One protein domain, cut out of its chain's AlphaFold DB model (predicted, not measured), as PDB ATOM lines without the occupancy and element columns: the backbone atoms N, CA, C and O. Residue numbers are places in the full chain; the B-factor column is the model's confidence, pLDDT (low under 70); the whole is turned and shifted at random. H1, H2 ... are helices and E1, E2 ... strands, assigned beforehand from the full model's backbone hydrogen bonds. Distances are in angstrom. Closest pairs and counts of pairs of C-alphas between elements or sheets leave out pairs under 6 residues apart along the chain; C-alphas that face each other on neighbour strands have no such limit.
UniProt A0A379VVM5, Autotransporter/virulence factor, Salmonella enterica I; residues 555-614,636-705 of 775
ATOM      1  N   SER A 555       8.732 -10.661 -16.483       96.00
ATOM      2  CA  SER A 555       7.708 -11.566 -17.002       96.00
ATOM      3  C   SER A 555       6.803 -10.914 -18.035       96.00
ATOM      4  O   SER A 555       6.621  -9.698 -18.074       96.00
ATOM      5  N   TYR A 556       6.147 -11.745 -18.833       93.06
ATOM      6  CA  TYR A 556       5.054 -11.357 -19.708       93.06
ATOM      7  C   TYR A 556       3.755 -12.009 -19.226       93.06
ATOM      8  O   TYR A 556       3.680 -13.228 -19.089       93.06
ATOM      9  N   THR A 557       2.716 -11.212 -18.968       91.56
ATOM     10  CA  THR A 557       1.384 -11.757 -18.664       91.56
ATOM     11  C   THR A 557       0.577 -11.860 -19.949       91.56
ATOM     12  O   THR A 557       0.350 -10.853 -20.619       91.56
ATOM     13  N   ASP A 558       0.144 -13.072 -20.292       90.69
ATOM     14  CA  ASP A 558      -0.616 -13.318 -21.514       90.69
ATOM     15  C   ASP A 558      -2.077 -12.839 -21.415       90.69
ATOM     16  O   ASP A 558      -2.576 -12.410 -20.370       90.69
ATOM     17  N   ALA A 559      -2.807 -12.950 -22.525       90.75
ATOM     18  CA  ALA A 559      -4.213 -12.553 -22.596       90.75
ATOM     19  C   ALA A 559      -5.150 -13.363 -21.673       90.75
ATOM     20  O   ALA A 559      -6.271 -12.925 -21.413       90.75
ATOM     21  N   ASN A 560      -4.717 -14.531 -21.190       90.44
ATOM     22  CA  ASN A 560      -5.473 -15.382 -20.272       90.44
ATOM     23  C   ASN A 560      -5.118 -15.113 -18.798       90.44
ATOM     24  O   ASN A 560      -5.738 -15.698 -17.908       90.44
ATOM     25  N   GLY A 561      -4.156 -14.223 -18.534       87.31
ATOM     26  CA  GLY A 561      -3.669 -13.901 -17.195       87.31
ATOM     27  C   GLY A 561      -2.588 -14.852 -16.677       87.31
ATOM     28  O   GLY A 561      -2.313 -14.843 -15.477       87.31
ATOM     29  N   TYR A 562      -1.983 -15.676 -17.538       91.38
ATOM     30  CA  TYR A 562      -0.836 -16.504 -17.173       91.38
ATOM     31  C   TYR A 562       0.446 -15.673 -17.210       91.38
ATOM     32  O   TYR A 562       0.740 -15.008 -18.201       91.38
ATOM     33  N   VAL A 563       1.212 -15.729 -16.121       94.69
ATOM     34  CA  VAL A 563       2.515 -15.066 -16.003       94.69
ATOM     35  C   VAL A 563       3.593 -15.989 -16.568       94.69
ATOM     36  O   VAL A 563       3.880 -17.032 -15.983       94.69
ATOM     37  N   ASN A 564       4.188 -15.584 -17.685       95.69
ATOM     38  CA  ASN A 564       5.337 -16.218 -18.324       95.69
ATOM     39  C   ASN A 564       6.597 -15.518 -17.813       95.69
ATOM     40  O   ASN A 564       6.921 -14.412 -18.247       95.69
ATOM     41  N   ALA A 565       7.253 -16.114 -16.826       96.88
ATOM     42  CA  ALA A 565       8.397 -15.516 -16.149       96.88
ATOM     43  C   ALA A 565       9.713 -15.896 -16.825       96.88
ATOM     44  O   ALA A 565       9.836 -17.009 -17.332       96.88
ATOM     45  N   GLY A 566      10.686 -14.988 -16.805       98.12
ATOM     46  CA  GLY A 566      12.083 -15.350 -17.004       98.12
ATOM     47  C   GLY A 566      12.587 -16.196 -15.836       98.12
ATOM     48  O   GLY A 566      12.154 -16.006 -14.694       98.12
ATOM     49  N   VAL A 567      13.467 -17.145 -16.131       98.31
ATOM     50  CA  VAL A 567      14.018 -18.108 -15.178       98.31
ATOM     51  C   VAL A 567      15.532 -17.949 -15.125       98.31
ATOM     52  O   VAL A 567      16.195 -18.059 -16.149       98.31
ATOM     53  N   PHE A 568      16.071 -17.748 -13.929       97.81
ATOM     54  CA  PHE A 568      17.488 -17.936 -13.637       97.81
ATOM     55  C   PHE A 568      17.659 -19.270 -12.921       97.81
ATOM     56  O   PHE A 568      17.086 -19.451 -11.847       97.81
ATOM     57  N   ASN A 569      18.371 -20.214 -13.529       95.62
ATOM     58  CA  ASN A 569      18.575 -21.555 -12.997       95.62
ATOM     59  C   ASN A 569      20.038 -21.747 -12.603       95.62
ATOM     60  O   ASN A 569      20.918 -21.568 -13.437       95.62
ATOM     61  N   ILE A 570      20.282 -22.114 -11.346       92.44
ATOM     62  CA  ILE A 570      21.629 -22.409 -10.832       92.44
ATOM     63  C   ILE A 570      21.855 -23.906 -10.600       92.44
ATOM     64  O   ILE A 570      22.859 -24.296 -10.008       92.44
ATOM     65  N   GLU A 571      20.901 -24.756 -10.991       89.88
ATOM     66  CA  GLU A 571      20.984 -26.204 -10.795       89.88
ATOM     67  C   GLU A 571      21.310 -26.571  -9.329       89.88
ATOM     68  O   GLU A 571      20.634 -26.109  -8.406       89.88
ATOM     69  N   SER A 572      22.318 -27.412  -9.084       87.75
ATOM     70  CA  SER A 572      22.796 -27.790  -7.741       87.75
ATOM     71  C   SER A 572      23.979 -26.938  -7.260       87.75
ATOM     72  O   SER A 572      24.634 -27.292  -6.277       87.75
ATOM     73  N   ASN A 573      24.284 -25.833  -7.942       83.56
ATOM     74  CA  ASN A 573      25.481 -25.052  -7.666       83.56
ATOM     75  C   ASN A 573      25.350 -24.207  -6.399       83.56
ATOM     76  O   ASN A 573      24.263 -23.818  -5.966       83.56
ATOM     77  N   ARG A 574      26.506 -23.911  -5.804       86.38
ATOM     78  CA  ARG A 574      26.656 -22.846  -4.813       86.38
ATOM     79  C   ARG A 574      27.122 -21.609  -5.560       86.38
ATOM     80  O   ARG A 574      28.316 -21.458  -5.797       86.38
ATOM     81  N   PHE A 575      26.175 -20.786  -5.976       86.50
ATOM     82  CA  PHE A 575      26.424 -19.664  -6.862       86.50
ATOM     83  C   PHE A 575      26.404 -18.345  -6.087       86.50
ATOM     84  O   PHE A 575      25.537 -18.121  -5.240       86.50
ATOM     85  N   VAL A 576      27.359 -17.468  -6.381       85.56
ATOM     86  CA  VAL A 576      27.388 -16.094  -5.876       85.56
ATOM     87  C   VAL A 576      27.118 -15.182  -7.062       85.56
ATOM     88  O   VAL A 576      27.841 -15.225  -8.051       85.56
ATOM     89  N   LEU A 577      26.036 -14.412  -6.979       86.56
ATOM     90  CA  LEU A 577      25.679 -13.400  -7.959       86.56
ATOM     91  C   LEU A 577      26.185 -12.042  -7.467       86.56
ATOM     92  O   LEU A 577      25.532 -11.383  -6.651       86.56
ATOM     93  N   ASP A 578      27.333 -11.637  -7.995       79.25
ATOM     94  CA  ASP A 578      27.932 -10.313  -7.801       79.25
ATOM     95  C   ASP A 578      27.348  -9.311  -8.813       79.25
ATOM     96  O   ASP A 578      28.058  -8.707  -9.607       79.25
ATOM     97  N   ALA A 579      26.015  -9.216  -8.827       81.25
ATOM     98  CA  ALA A 579      25.242  -8.394  -9.751       81.25
ATOM     99  C   ALA A 579      23.958  -7.894  -9.093       81.25
ATOM    100  O   ALA A 579      23.405  -8.559  -8.206       81.25
ATOM    101  N   ASP A 580      23.419  -6.786  -9.595       87.12
ATOM    102  CA  ASP A 580      22.088  -6.329  -9.219       87.12
ATOM    103  C   ASP A 580      21.022  -7.256  -9.801       87.12
ATOM    104  O   ASP A 580      20.858  -7.391 -11.015       87.12
ATOM    105  N   LEU A 581      20.235  -7.874  -8.922       94.44
ATOM    106  CA  LEU A 581      19.078  -8.671  -9.300       94.44
ATOM    107  C   LEU A 581      17.820  -7.799  -9.290       94.44
ATOM    108  O   LEU A 581      17.269  -7.474  -8.230       94.44
ATOM    109  N   THR A 582      17.309  -7.449 -10.468       94.81
ATOM    110  CA  THR A 582      16.170  -6.529 -10.563       94.81
ATOM    111  C   THR A 582      14.971  -7.097 -11.309       94.81
ATOM    112  O   THR A 582      15.047  -8.006 -12.142       94.81
ATOM    113  N   ASN A 583      13.803  -6.563 -10.953       93.62
ATOM    114  CA  ASN A 583      12.547  -6.864 -11.609       93.62
ATOM    115  C   ASN A 583      11.534  -5.730 -11.382       93.62
ATOM    116  O   ASN A 583      11.252  -5.338 -10.250       93.62
ATOM    117  N   ASP A 584      10.899  -5.264 -12.456       92.75
ATOM    118  CA  ASP A 584       9.876  -4.211 -12.452       92.75
ATOM    119  C   ASP A 584       8.480  -4.685 -11.982       92.75
ATOM    120  O   ASP A 584       7.513  -3.908 -11.946       92.75
ATOM    121  N   ARG A 585       8.338  -5.971 -11.635       94.38
ATOM    122  CA  ARG A 585       7.058  -6.581 -11.251       94.38
ATOM    123  C   ARG A 585       6.747  -6.481  -9.764       94.38
ATOM    124  O   ARG A 585       7.611  -6.564  -8.897       94.38
ATOM    125  N   THR A 586       5.451  -6.384  -9.464       91.81
ATOM    126  CA  THR A 586       4.915  -6.379  -8.096       91.81
ATOM    127  C   THR A 586       4.174  -7.673  -7.762       91.81
ATOM    128  O   THR A 586       3.571  -8.310  -8.625       91.81
ATOM    129  N   ASN A 587       4.166  -8.039  -6.478       89.69
ATOM    130  CA  ASN A 587       3.361  -9.144  -5.954       89.69
ATOM    131  C   ASN A 587       1.870  -8.791  -5.774       89.69
ATOM    132  O   ASN A 587       1.050  -9.680  -5.533       89.69
ATOM    133  N   ASP A 588       1.494  -7.516  -5.915       91.56
ATOM    134  CA  ASP A 588       0.108  -7.071  -5.820       91.56
ATOM    135  C   ASP A 588      -0.663  -7.433  -7.096       91.56
ATOM    136  O   ASP A 588      -0.626  -6.721  -8.098       91.56
ATOM    137  N   THR A 589      -1.417  -8.534  -7.023       90.12
ATOM    138  CA  THR A 589      -2.292  -9.054  -8.099       90.12
ATOM    139  C   THR A 589      -3.310  -8.052  -8.653       90.12
ATOM    140  O   THR A 589      -3.928  -8.314  -9.683       90.12
ATOM    141  N   THR A 590      -3.525  -6.915  -7.986       90.88
ATOM    142  CA  THR A 590      -4.445  -5.866  -8.449       90.88
ATOM    143  C   THR A 590      -3.778  -4.827  -9.351       90.88
ATOM    144  O   THR A 590      -4.474  -4.014  -9.968       90.88
ATOM    145  N   LYS A 591      -2.442  -4.820  -9.432       91.25
ATOM    146  CA  LYS A 591      -1.667  -3.876 -10.243       91.25
ATOM    147  C   LYS A 591      -1.470  -4.397 -11.659       91.25
ATOM    148  O   LYS A 591      -1.385  -5.596 -11.897       91.25
ATOM    149  N   SER A 592      -1.354  -3.470 -12.607       89.12
ATOM    150  CA  SER A 592      -1.130  -3.795 -14.019       89.12
ATOM    151  C   SER A 592       0.233  -4.432 -14.284       89.12
ATOM    152  O   SER A 592       0.357  -5.192 -15.232       89.12
ATOM    153  N   ASN A 593       1.235  -4.140 -13.452       90.69
ATOM    154  CA  ASN A 593       2.557  -4.766 -13.488       90.69
ATOM    155  C   ASN A 593       2.673  -5.939 -12.497       90.69
ATOM    156  O   ASN A 593       3.767  -6.226 -12.009       90.69
ATOM    157  N   TYR A 594       1.562  -6.606 -12.157       92.94
ATOM    158  CA  TYR A 594       1.640  -7.887 -11.460       92.94
ATOM    159  C   TYR A 594       2.445  -8.888 -12.296       92.94
ATOM    160  O   TYR A 594       2.235  -9.022 -13.501       92.94
ATOM    161  N   GLY A 595       3.362  -9.593 -11.647       95.38
ATOM    162  CA  GLY A 595       4.220 -10.587 -12.277       95.38
ATOM    163  C   GLY A 595       5.356 -10.979 -11.346       95.38
ATOM    164  O   GLY A 595       5.392 -10.543 -10.194       95.38
ATOM    165  N   TYR A 596       6.270 -11.807 -11.824       97.12
ATOM    166  CA  TYR A 596       7.427 -12.254 -11.052       97.12
ATOM    167  C   TYR A 596       8.512 -12.798 -11.978       97.12
ATOM    168  O   TYR A 596       8.188 -13.310 -13.044       97.12
ATOM    169  N   GLY A 597       9.768 -12.721 -11.547       98.12
ATOM    170  CA  GLY A 597      10.848 -13.560 -12.070       98.12
ATOM    171  C   GLY A 597      10.855 -14.915 -11.360       98.12
ATOM    172  O   GLY A 597      10.202 -15.080 -10.322       98.12
ATOM    173  N   VAL A 598      11.570 -15.899 -11.897       98.12
ATOM    174  CA  VAL A 598      11.763 -17.203 -11.251       98.12
ATOM    175  C   VAL A 598      13.245 -17.446 -11.010       98.12
ATOM    176  O   VAL A 598      14.048 -17.320 -11.925       98.12
ATOM    177  N   ILE A 599      13.580 -17.849  -9.790       97.94
ATOM    178  CA  ILE A 599      14.881 -18.425  -9.451       97.94
ATOM    179  C   ILE A 599      14.662 -19.923  -9.294       97.94
ATOM    180  O   ILE A 599      13.852 -20.346  -8.466       97.94
ATOM    181  N   ALA A 600      15.327 -20.710 -10.124       96.12
ATOM    182  CA  ALA A 600      15.273 -22.158 -10.130       96.12
ATOM    183  C   ALA A 600      16.571 -22.739  -9.568       96.12
ATOM    184  O   ALA A 600      17.657 -22.202  -9.782       96.12
ATOM    185  N   MET A 601      16.433 -23.811  -8.796       93.19
ATOM    186  CA  MET A 601      17.550 -24.549  -8.222       93.19
ATOM    187  C   MET A 601      17.105 -25.943  -7.796       93.19
ATOM    188  O   MET A 601      15.922 -26.219  -7.580       93.19
ATOM    189  N   ASN A 602      18.071 -26.820  -7.601       89.69
ATOM    190  CA  ASN A 602      17.896 -28.093  -6.927       89.69
ATOM    191  C   ASN A 602      17.900 -27.888  -5.404       89.69
ATOM    192  O   ASN A 602      18.305 -26.845  -4.898       89.69
ATOM    193  N   SER A 603      17.416 -28.874  -4.639       85.94
ATOM    194  CA  SER A 603      17.278 -28.736  -3.175       85.94
ATOM    195  C   SER A 603      18.599 -28.532  -2.417       85.94
ATOM    196  O   SER A 603      18.579 -28.169  -1.241       85.94
ATOM    197  N   ASP A 604      19.714 -28.845  -3.072       85.50
ATOM    198  CA  ASP A 604      21.093 -28.715  -2.607       85.50
ATOM    199  C   ASP A 604      21.826 -27.492  -3.185       85.50
ATOM    200  O   ASP A 604      22.947 -27.212  -2.760       85.50
ATOM    201  N   GLY A 605      21.190 -26.750  -4.097       88.19
ATOM    202  CA  GLY A 605      21.697 -25.477  -4.595       88.19
ATOM    203  C   GLY A 605      21.616 -24.372  -3.540       88.19
ATOM    204  O   GLY A 605      20.830 -24.433  -2.589       88.19
ATOM    205  N   HIS A 606      22.450 -23.350  -3.703       91.06
ATOM    206  CA  HIS A 606      22.485 -22.172  -2.839       91.06
ATOM    207  C   HIS A 606      22.872 -20.944  -3.660       91.06
ATOM    208  O   HIS A 606      23.835 -21.002  -4.420       91.06
ATOM    209  N   LEU A 607      22.126 -19.853  -3.506       93.12
ATOM    210  CA  LEU A 607      22.367 -18.581  -4.178       93.12
ATOM    211  C   LEU A 607      22.672 -17.486  -3.153       93.12
ATOM    212  O   LEU A 607      21.824 -17.152  -2.327       93.12
ATOM    213  N   THR A 608      23.835 -16.861  -3.258       91.06
ATOM    214  CA  THR A 608      24.113 -15.584  -2.590       91.06
ATOM    215  C   THR A 608      23.935 -14.447  -3.592       91.06
ATOM    216  O   THR A 608      24.387 -14.574  -4.723       91.06
ATOM    217  N   ILE A 609      23.288 -13.349  -3.197       89.50
ATOM    218  CA  ILE A 609      23.143 -12.134  -4.017       89.50
ATOM    219  C   ILE A 609      23.857 -10.990  -3.302       89.50
ATOM    220  O   ILE A 609      23.448 -10.647  -2.189       89.50
ATOM    221  N   ASN A 610      24.880 -10.419  -3.937       79.19
ATOM    222  CA  ASN A 610      25.704  -9.347  -3.372       79.19
ATOM    223  C   ASN A 610      25.410  -7.958  -3.977       79.19
ATOM    224  O   ASN A 610      25.539  -6.974  -3.257       79.19
ATOM    225  N   GLY A 611      24.939  -7.863  -5.230       75.44
ATOM    226  CA  GLY A 611      24.752  -6.575  -5.928       75.44
ATOM    227  C   GLY A 611      26.003  -6.113  -6.684       75.44
ATOM    228  O   GLY A 611      27.080  -6.675  -6.489       75.44
ATOM    229  N   ASN A 612      25.872  -5.100  -7.549       64.62
ATOM    230  CA  ASN A 612      26.975  -4.559  -8.366       64.62
ATOM    231  C   ASN A 612      27.795  -3.467  -7.640       64.62
ATOM    232  O   ASN A 612      27.985  -2.369  -8.150       64.62
ATOM    233  N   GLY A 613      28.263  -3.744  -6.418       54.06
ATOM    234  CA  GLY A 613      28.716  -2.682  -5.505       54.06
ATOM    235  C   GLY A 613      30.140  -2.746  -4.950       54.06
ATOM    236  O   GLY A 613      30.651  -1.696  -4.577       54.06
ATOM    237  N   ASP A 614      30.819  -3.901  -4.868       52.47
ATOM    238  CA  ASP A 614      32.055  -3.960  -4.065       52.47
ATOM    239  C   ASP A 614      33.004  -5.123  -4.377       52.47
ATOM    240  O   ASP A 614      32.807  -6.256  -3.945       52.47
ATOM    241  N   ALA A 636      20.456  -1.093  -4.093       81.06
ATOM    242  CA  ALA A 636      19.818  -2.303  -3.589       81.06
ATOM    243  C   ALA A 636      20.210  -3.500  -4.456       81.06
ATOM    244  O   ALA A 636      19.773  -3.567  -5.602       81.06
ATOM    245  N   ALA A 637      20.905  -4.479  -3.870       85.00
ATOM    246  CA  ALA A 637      21.369  -5.679  -4.573       85.00
ATOM    247  C   ALA A 637      20.225  -6.516  -5.167       85.00
ATOM    248  O   ALA A 637      20.387  -7.199  -6.175       85.00
ATOM    249  N   ALA A 638      19.048  -6.497  -4.530       92.12
ATOM    250  CA  ALA A 638      17.867  -7.190  -5.020       92.12
ATOM    251  C   ALA A 638      16.587  -6.349  -4.884       92.12
ATOM    252  O   ALA A 638      16.171  -5.948  -3.787       92.12
ATOM    253  N   THR A 639      15.874  -6.160  -5.996       94.12
ATOM    254  CA  THR A 639      14.585  -5.445  -6.040       94.12
ATOM    255  C   THR A 639      13.529  -6.212  -6.839       94.12
ATOM    256  O   THR A 639      13.852  -6.952  -7.761       94.12
ATOM    257  N   GLY A 640      12.246  -6.063  -6.483       94.69
ATOM    258  CA  GLY A 640      11.123  -6.649  -7.233       94.69
ATOM    259  C   GLY A 640      10.497  -7.910  -6.619       94.69
ATOM    260  O   GLY A 640      10.551  -8.144  -5.408       94.69
ATOM    261  N   ASN A 641       9.811  -8.706  -7.445       96.38
ATOM    262  CA  ASN A 641       9.058  -9.891  -7.012       96.38
ATOM    263  C   ASN A 641       9.555 -11.172  -7.693       96.38
ATOM    264  O   ASN A 641       9.597 -11.252  -8.921       96.38
ATOM    265  N   TYR A 642       9.843 -12.202  -6.900       98.00
ATOM    266  CA  TYR A 642      10.414 -13.461  -7.362       98.00
ATOM    267  C   TYR A 642       9.661 -14.668  -6.811       98.00
ATOM    268  O   TYR A 642       9.139 -14.682  -5.686       98.00
ATOM    269  N   LYS A 643       9.647 -15.731  -7.612       97.38
ATOM    270  CA  LYS A 643       9.264 -17.067  -7.175       97.38
ATOM    271  C   LYS A 643      10.469 -17.996  -7.169       97.38
ATOM    272  O   LYS A 643      11.246 -17.994  -8.113       97.38
ATOM    273  N   VAL A 644      10.588 -18.819  -6.136       97.69
ATOM    274  CA  VAL A 644      11.664 -19.805  -6.005       97.69
ATOM    275  C   VAL A 644      11.121 -21.184  -6.363       97.69
ATOM    276  O   VAL A 644      10.167 -21.657  -5.733       97.69
ATOM    277  N   ARG A 645      11.692 -21.791  -7.405       95.81
ATOM    278  CA  ARG A 645      11.342 -23.109  -7.938       95.81
ATOM    279  C   ARG A 645      12.405 -24.126  -7.533       95.81
ATOM    280  O   ARG A 645      13.588 -23.873  -7.703       95.81
ATOM    281  N   ILE A 646      11.959 -25.261  -7.002       92.69
ATOM    282  CA  ILE A 646      12.826 -26.362  -6.569       92.69
ATOM    283  C   ILE A 646      12.637 -27.537  -7.539       92.69
ATOM    284  O   ILE A 646      11.541 -28.105  -7.568       92.69
ATOM    285  N   ASP A 647      13.667 -27.884  -8.315       86.94
ATOM    286  CA  ASP A 647      13.575 -28.826  -9.444       86.94
ATOM    287  C   ASP A 647      13.909 -30.285  -9.059       86.94
ATOM    288  O   ASP A 647      13.069 -31.177  -9.224       86.94
ATOM    289  N   ASN A 648      15.091 -30.562  -8.490       73.81
ATOM    290  CA  ASN A 648      15.471 -31.918  -8.074       73.81
ATOM    291  C   ASN A 648      14.755 -32.365  -6.780       73.81
ATOM    292  O   ASN A 648      15.135 -32.006  -5.667       73.81
ATOM    293  N   ALA A 649      13.732 -33.208  -6.939       60.47
ATOM    294  CA  ALA A 649      12.975 -33.847  -5.859       60.47
ATOM    295  C   ALA A 649      13.391 -35.317  -5.603       60.47
ATOM    296  O   ALA A 649      12.595 -36.123  -5.120       60.47
ATOM    297  N   THR A 650      14.616 -35.738  -5.956       52.16
ATOM    298  CA  THR A 650      14.974 -37.178  -6.004       52.16
ATOM    299  C   THR A 650      15.075 -37.901  -4.652       52.16
ATOM    300  O   THR A 650      15.420 -39.082  -4.609       52.16
ATOM    301  N   GLY A 651      14.713 -37.268  -3.531       51.16
ATOM    302  CA  GLY A 651      14.607 -37.935  -2.227       51.16
ATOM    303  C   GLY A 651      15.928 -38.507  -1.693       51.16
ATOM    304  O   GLY A 651      15.917 -39.300  -0.750       51.16
ATOM    305  N   ALA A 652      17.058 -38.121  -2.290       54.75
ATOM    306  CA  ALA A 652      18.394 -38.446  -1.824       54.75
ATOM    307  C   ALA A 652      18.842 -37.380  -0.815       54.75
ATOM    308  O   ALA A 652      19.464 -36.386  -1.161       54.75
ATOM    309  N   GLY A 653      18.472 -37.588   0.445       59.97
ATOM    310  CA  GLY A 653      18.845 -36.724   1.559       59.97
ATOM    311  C   GLY A 653      18.014 -37.049   2.791       59.97
ATOM    312  O   GLY A 653      16.914 -37.606   2.716       59.97
ATOM    313  N   SER A 654      18.568 -36.781   3.962       66.50
ATOM    314  CA  SER A 654      17.863 -36.912   5.226       66.50
ATOM    315  C   SER A 654      17.007 -35.670   5.494       66.50
ATOM    316  O   SER A 654      17.272 -34.586   4.990       66.50
ATOM    317  N   VAL A 655      15.997 -35.785   6.363       64.62
ATOM    318  CA  VAL A 655      15.182 -34.628   6.799       64.62
ATOM    319  C   VAL A 655      16.047 -33.492   7.368       64.62
ATOM    320  O   VAL A 655      15.650 -32.329   7.294       64.62
ATOM    321  N   ALA A 656      17.211 -33.823   7.940       70.31
ATOM    322  CA  ALA A 656      18.149 -32.848   8.484       70.31
ATOM    323  C   ALA A 656      18.855 -32.025   7.397       70.31
ATOM    324  O   ALA A 656      19.225 -30.893   7.682       70.31
ATOM    325  N   ASP A 657      18.988 -32.562   6.184       74.75
ATOM    326  CA  ASP A 657      19.654 -31.883   5.069       74.75
ATOM    327  C   ASP A 657      18.737 -30.824   4.432       74.75
ATOM    328  O   ASP A 657      19.211 -29.860   3.848       74.75
ATOM    329  N   TYR A 658      17.414 -30.963   4.598       81.44
ATOM    330  CA  TYR A 658      16.428 -30.070   3.979       81.44
ATOM    331  C   TYR A 658      15.789 -29.074   4.944       81.44
ATOM    332  O   TYR A 658      15.443 -27.961   4.566       81.44
ATOM    333  N   LYS A 659      15.545 -29.463   6.199       83.25
ATOM    334  CA  LYS A 659      14.734 -28.646   7.107       83.25
ATOM    335  C   LYS A 659      15.461 -27.371   7.527       83.25
ATOM    336  O   LYS A 659      16.379 -27.432   8.339       83.25
ATOM    337  N   GLY A 660      14.948 -26.224   7.078       84.69
ATOM    338  CA  GLY A 660      15.561 -24.928   7.356       84.69
ATOM    339  C   GLY A 660      16.881 -24.727   6.617       84.69
ATOM    340  O   GLY A 660      17.645 -23.857   7.020       84.69
ATOM    341  N   ASN A 661      17.153 -25.533   5.580       89.31
ATOM    342  CA  ASN A 661      18.288 -25.294   4.702       89.31
ATOM    343  C   ASN A 661      18.108 -23.936   4.020       89.31
ATOM    344  O   ASN A 661      17.001 -23.603   3.583       89.31
ATOM    345  N   GLU A 662      19.185 -23.169   3.961       93.50
ATOM    346  CA  GLU A 662      19.220 -21.894   3.263       93.50
ATOM    347  C   GLU A 662      19.320 -22.147   1.759       93.50
ATOM    348  O   GLU A 662      20.162 -22.920   1.314       93.50
ATOM    349  N   LEU A 663      18.440 -21.507   0.995       94.00
ATOM    350  CA  LEU A 663      18.423 -21.548  -0.465       94.00
ATOM    351  C   LEU A 663      18.989 -20.266  -1.061       94.00
ATOM    352  O   LEU A 663      19.746 -20.311  -2.020       94.00
ATOM    353  N   ILE A 664      18.573 -19.121  -0.514       96.44
ATOM    354  CA  ILE A 664      18.972 -17.802  -1.002       96.44
ATOM    355  C   ILE A 664      19.377 -16.950   0.189       96.44
ATOM    356  O   ILE A 664      18.642 -16.897   1.178       96.44
ATOM    357  N   TYR A 665      20.490 -16.244   0.067       93.81
ATOM    358  CA  TYR A 665      20.893 -15.197   0.991       93.81
ATOM    359  C   TYR A 665      21.124 -13.893   0.225       93.81
ATOM    360  O   TYR A 665      21.963 -13.832  -0.668       93.81
ATOM    361  N   VAL A 666      20.352 -12.857   0.560       91.31
ATOM    362  CA  VAL A 666      20.546 -11.503   0.026       91.31
ATOM    363  C   VAL A 666      21.453 -10.736   0.973       91.31
ATOM    364  O   VAL A 666      21.052 -10.345   2.077       91.31
ATOM    365  N   ASN A 667      22.681 -10.521   0.533       86.00
ATOM    366  CA  ASN A 667      23.721  -9.858   1.291       86.00
ATOM    367  C   ASN A 667      23.646  -8.334   1.100       86.00
ATOM    368  O   ASN A 667      24.569  -7.708   0.611       86.00
ATOM    369  N   ASP A 668      22.494  -7.745   1.430       79.81
ATOM    370  CA  ASP A 668      22.278  -6.296   1.374       79.81
ATOM    371  C   ASP A 668      21.105  -5.887   2.287       79.81
ATOM    372  O   ASP A 668      20.073  -6.559   2.381       79.81
ATOM    373  N   LYS A 669      21.258  -4.766   3.000       77.88
ATOM    374  CA  LYS A 669      20.236  -4.226   3.916       77.88
ATOM    375  C   LYS A 669      19.169  -3.396   3.202       77.88
ATOM    376  O   LYS A 669      18.090  -3.214   3.772       77.88
ATOM    377  N   ASN A 670      19.472  -2.860   2.021       80.19
ATOM    378  CA  ASN A 670      18.587  -1.966   1.271       80.19
ATOM    379  C   ASN A 670      17.673  -2.715   0.292       80.19
ATOM    380  O   ASN A 670      16.713  -2.141  -0.230       80.19
ATOM    381  N   SER A 671      17.925  -4.007   0.103       87.06
ATOM    382  CA  SER A 671      17.166  -4.892  -0.762       87.06
ATOM    383  C   SER A 671      15.688  -4.942  -0.393       87.06
ATOM    384  O   SER A 671      15.284  -5.095   0.762       87.06
ATOM    385  N   THR A 672      14.854  -4.824  -1.422       91.31
ATOM    386  CA  THR A 672      13.385  -4.809  -1.309       91.31
ATOM    387  C   THR A 672      12.732  -5.996  -2.010       91.31
ATOM    388  O   THR A 672      11.502  -6.063  -2.101       91.31
ATOM    389  N   ALA A 673      13.540  -6.940  -2.499       93.88
ATOM    390  CA  ALA A 673      13.070  -8.142  -3.161       93.88
ATOM    391  C   ALA A 673      12.150  -8.990  -2.266       93.88
ATOM    392  O   ALA A 673      12.385  -9.201  -1.071       93.88
ATOM    393  N   THR A 674      11.097  -9.520  -2.883       95.62
ATOM    394  CA  THR A 674      10.185 -10.480  -2.254       95.62
ATOM    395  C   THR A 674      10.326 -11.844  -2.910       95.62
ATOM    396  O   THR A 674      10.305 -11.943  -4.134       95.62
ATOM    397  N   PHE A 675      10.440 -12.895  -2.098       97.19
ATOM    398  CA  PHE A 675      10.580 -14.276  -2.557       97.19
ATOM    399  C   PHE A 675       9.414 -15.120  -2.045       97.19
ATOM    400  O   PHE A 675       9.096 -15.138  -0.855       97.19
ATOM    401  N   SER A 676       8.766 -15.844  -2.954       96.56
ATOM    402  CA  SER A 676       7.654 -16.743  -2.637       96.56
ATOM    403  C   SER A 676       7.824 -18.103  -3.309       96.56
ATOM    404  O   SER A 676       8.547 -18.233  -4.290       96.56
ATOM    405  N   ALA A 677       7.176 -19.145  -2.796       96.31
ATOM    406  CA  ALA A 677       7.278 -20.471  -3.395       96.31
ATOM    407  C   ALA A 677       6.655 -20.523  -4.805       96.31
ATOM    408  O   ALA A 677       5.512 -20.100  -5.008       96.31
ATOM    409  N   ALA A 678       7.383 -21.095  -5.770       95.25
ATOM    410  CA  ALA A 678       6.838 -21.472  -7.074       95.25
ATOM    411  C   ALA A 678       6.105 -22.820  -7.017       95.25
ATOM    412  O   ALA A 678       5.070 -22.989  -7.663       95.25
ATOM    413  N   ASN A 679       6.634 -23.767  -6.239       93.94
ATOM    414  CA  ASN A 679       6.140 -25.134  -6.107       93.94
ATOM    415  C   ASN A 679       6.340 -25.690  -4.683       93.94
ATOM    416  O   ASN A 679       7.004 -25.085  -3.842       93.94
ATOM    417  N   LYS A 680       5.747 -26.865  -4.433       91.75
ATOM    418  CA  LYS A 680       6.101 -27.755  -3.322       91.75
ATOM    419  C   LYS A 680       6.947 -28.897  -3.889       91.75
ATOM    420  O   LYS A 680       6.499 -29.544  -4.833       91.75
ATOM    421  N   ALA A 681       8.131 -29.126  -3.336       88.81
ATOM    422  CA  ALA A 681       9.029 -30.208  -3.726       88.81
ATOM    423  C   ALA A 681       8.941 -31.381  -2.745       88.81
ATOM    424  O   ALA A 681       8.926 -31.187  -1.530       88.81
ATOM    425  N   ASP A 682       8.919 -32.601  -3.273       87.50
ATOM    426  CA  ASP A 682       8.907 -33.831  -2.482       87.50
ATOM    427  C   ASP A 682      10.346 -34.215  -2.103       87.50
ATOM    428  O   ASP A 682      11.058 -34.828  -2.890       87.50
ATOM    429  N   LEU A 683      10.797 -33.875  -0.890       83.94
ATOM    430  CA  LEU A 683      12.169 -34.151  -0.440       83.94
ATOM    431  C   LEU A 683      12.158 -35.207   0.669       83.94
ATOM    432  O   LEU A 683      12.081 -34.940   1.873       83.94
ATOM    433  N   GLY A 684      12.185 -36.469   0.243       80.56
ATOM    434  CA  GLY A 684      12.131 -37.621   1.136       80.56
ATOM    435  C   GLY A 684      10.732 -37.837   1.719       80.56
ATOM    436  O   GLY A 684       9.780 -38.140   0.999       80.56
ATOM    437  N   ALA A 685      10.599 -37.758   3.047       81.81
ATOM    438  CA  ALA A 685       9.331 -38.047   3.723       81.81
ATOM    439  C   ALA A 685       8.345 -36.871   3.723       81.81
ATOM    440  O   ALA A 685       7.158 -37.087   3.958       81.81
ATOM    441  N   TYR A 686       8.821 -35.646   3.489       86.00
ATOM    442  CA  TYR A 686       8.017 -34.430   3.569       86.00
ATOM    443  C   TYR A 686       8.078 -33.641   2.267       86.00
ATOM    444  O   TYR A 686       9.017 -33.757   1.484       86.00
ATOM    445  N   THR A 687       7.057 -32.822   2.076       88.88
ATOM    446  CA  THR A 687       7.029 -31.765   1.076       88.88
ATOM    447  C   THR A 687       7.686 -30.511   1.651       88.88
ATOM    448  O   THR A 687       7.585 -30.241   2.853       88.88
ATOM    449  N   TYR A 688       8.368 -29.750   0.804       90.88
ATOM    450  CA  TYR A 688       9.058 -28.520   1.171       90.88
ATOM    451  C   TYR A 688       8.727 -27.407   0.187       90.88
ATOM    452  O   TYR A 688       8.459 -27.660  -0.985       90.88
ATOM    453  N   GLN A 689       8.745 -26.170   0.664       93.94
ATOM    454  CA  GLN A 689       8.557 -24.986  -0.167       93.94
ATOM    455  C   GLN A 689       9.504 -23.876   0.287       93.94
ATOM    456  O   GLN A 689       9.931 -23.849   1.442       93.94
ATOM    457  N   ALA A 690       9.809 -22.943  -0.608       95.75
ATOM    458  CA  ALA A 690      10.612 -21.780  -0.266       95.75
ATOM    459  C   ALA A 690       9.826 -20.794   0.611       95.75
ATOM    460  O   ALA A 690       8.666 -20.475   0.331       95.75
ATOM    461  N   LYS A 691      10.479 -20.272   1.649       96.19
ATOM    462  CA  LYS A 691       9.924 -19.263   2.549       96.19
ATOM    463  C   LYS A 691      10.963 -18.195   2.858       96.19
ATOM    464  O   LYS A 691      12.043 -18.508   3.347       96.19
ATOM    465  N   GLN A 692      10.605 -16.937   2.627       96.44
ATOM    466  CA  GLN A 692      11.437 -15.795   2.992       96.44
ATOM    467  C   GLN A 692      11.354 -15.504   4.502       96.44
ATOM    468  O   GLN A 692      10.265 -15.356   5.064       96.44
ATOM    469  N   GLU A 693      12.510 -15.390   5.148       94.81
ATOM    470  CA  GLU A 693      12.707 -15.023   6.550       94.81
ATOM    471  C   GLU A 693      13.736 -13.880   6.630       94.81
ATOM    472  O   GLU A 693      14.930 -14.088   6.826       94.81
ATOM    473  N   GLY A 694      13.268 -12.640   6.449       90.88
ATOM    474  CA  GLY A 694      14.155 -11.478   6.323       90.88
ATOM    475  C   GLY A 694      14.890 -11.490   4.980       90.88
ATOM    476  O   GLY A 694      14.243 -11.564   3.935       90.88
ATOM    477  N   ASN A 695      16.221 -11.441   5.028       89.75
ATOM    478  CA  ASN A 695      17.095 -11.474   3.849       89.75
ATOM    479  C   ASN A 695      17.411 -12.894   3.356       89.75
ATOM    480  O   ASN A 695      18.067 -13.063   2.334       89.75
ATOM    481  N   THR A 696      16.943 -13.913   4.072       94.12
ATOM    482  CA  THR A 696      17.191 -15.315   3.744       94.12
ATOM    483  C   THR A 696      15.925 -15.966   3.196       94.12
ATOM    484  O   THR A 696      14.816 -15.673   3.648       94.12
ATOM    485  N   VAL A 697      16.068 -16.900   2.260       96.81
ATOM    486  CA  VAL A 697      15.018 -17.835   1.853       96.81
ATOM    487  C   VAL A 697      15.424 -19.234   2.281       96.81
ATOM    488  O   VAL A 697      16.509 -19.697   1.942       96.81
ATOM    489  N   VAL A 698      14.545 -19.918   3.010       95.69
ATOM    490  CA  VAL A 698      14.793 -21.262   3.540       95.69
ATOM    491  C   VAL A 698      13.781 -22.276   3.019       95.69
ATOM    492  O   VAL A 698      12.670 -21.926   2.611       95.69
ATOM    493  N   LEU A 699      14.145 -23.553   3.098       92.56
ATOM    494  CA  LEU A 699      13.224 -24.671   2.912       92.56
ATOM    495  C   LEU A 699      12.318 -24.849   4.142       92.56
ATOM    496  O   LEU A 699      12.725 -25.361   5.192       92.56
ATOM    497  N   GLU A 700      11.046 -24.473   3.993       93.44
ATOM    498  CA  GLU A 700       9.993 -24.734   4.971       93.44
ATOM    499  C   GLU A 700       9.427 -26.144   4.783       93.44
ATOM    500  O   GLU A 700       8.898 -26.488   3.727       93.44
ATOM    501  N   GLN A 701       9.513 -26.957   5.837       91.12
ATOM    502  CA  GLN A 701       8.895 -28.280   5.890       91.12
ATOM    503  C   GLN A 701       7.371 -28.153   6.010       91.12
ATOM    504  O   GLN A 701       6.873 -27.511   6.936       91.12
ATOM    505  N   MET A 702       6.648 -28.850   5.139       89.56
ATOM    506  CA  MET A 702       5.188 -28.863   5.087       89.56
ATOM    507  C   MET A 702       4.637 -30.235   5.530       89.56
ATOM    508  O   MET A 702       4.965 -30.734   6.610       89.56
ATOM    509  N   GLU A 703       3.761 -30.840   4.730       87.19
ATOM    510  CA  GLU A 703       3.097 -32.119   5.006       87.19
ATOM    511  C   GLU A 703       3.924 -33.324   4.531       87.19
ATOM    512  O   GLU A 703       4.898 -33.158   3.798       87.19
ATOM    513  N   LEU A 704       3.562 -34.540   4.959       85.75
ATOM    514  CA  LEU A 704       4.172 -35.769   4.435       85.75
ATOM    515  C   LEU A 704       3.937 -35.884   2.925       85.75
ATOM    516  O   LEU A 704       2.866 -35.525   2.442       85.75
ATOM    517  N   THR A 705       4.899 -36.456   2.201       84.69
ATOM    518  CA  THR A 705       4.671 -36.849   0.806       84.69
ATOM    519  C   THR A 705       3.598 -37.933   0.734       84.69
ATOM    520  O   THR A 705       3.456 -38.742   1.660       84.69
TER     521      THR A 705
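Overview. This is residues 555 to 614 and 636 to 705 of the 775 residues of the protein "Autotransporter/virulence factor" of Salmonella enterica I (UniProt A0A379VVM5). What is the overall shape? The chain winds in three short stacked turns, E3 with E4, E6 with E7 and E8 with E9, laying strands in two sheets face to face, a sandwich, and the meander E11 E12 E13, each strand the antiparallel neighbour of the one before, packs on E10. The hairpin E1 and E2 lies at one end and H1 at the other. What is it built of? The 130 printed residues hold thirteen named strands and one named helix, E1 to E8, H1, then E9 to E13; the class is mostly strand, with under half of the residues in named elements. The curled mixed sheet runs E4 E7 E9 E13 E12 E11, the parallel one E3 E6 E8 E10. How large is it? It is compact, with a radius of gyration of the C-alphas of 14.8 A, and flat, spanning 42 by 41 by 22 A.

Along the chain. Where do the first strands lie? E1, residues 555 to 557, begins at C-alpha 555 (7.708, -11.566, -17.002); E2 is 563 to 565, E3 567 to 569, E4 574 to 577, E5 580 to 582, E6 597 to 601 and E7 606 to 609. What follows the cut? E8, residues 641 to 646, is 16.9 A long; H1 is 655 to 658, E9 662 to 666, E10 674 to 677 and E11 681 to 683. E12, 686 to 693, is 20.2 A long and bends by 55 degrees at residue 690; E13, 696 to 704, is 24.3 A long and ends at C-alpha 704 (4.172, -35.769, 4.435).

Arrangement. How do the first strands pair? E1 and E2 form an antiparallel hairpin, N 556 to O 564 at 2.8 A. E3 and E6 are parallel, N 568 to O 598 at 2.9 A, as are E6 and E8, N 599 to O 643 at 2.9 A, and E8 and E10, N 642 to O 674 at 2.8 A. What of the curled sheet? E4 and E7 are parallel, N 575 to O 606 at 2.8 A, as are E7 and E9, N 607 to O 663 at 2.8 A. E9 and E13 are antiparallel, N 697 to O 664 at 2.8 A, and so are the hairpins E12 and E13, N 691 to O 698 at 2.9 A, and E11 and E12, N 681 to O 688 at 2.8 A. Where are H1 and E5? H1 only grazes the curled sheet, with C-alphas 658 and 699, its closest to E13, 6.4 A apart; it is too short for an O i to N i+4 pair, and its one O i to N i+3 pair is within range. E5 pairs with no named strand.

Size, cuts and confidence. What is missing? Residues 615 to 635 are not printed, and C-alphas 614 and 636 are 12.4 A apart across the cut. Which link is long? Of the links printed whole, E5 to E6 is long, with 14 residues. Where is confidence low? Residues 612 to 614 and 649 to 655 have pLDDT under 70; the mean of the printed part is 87.9.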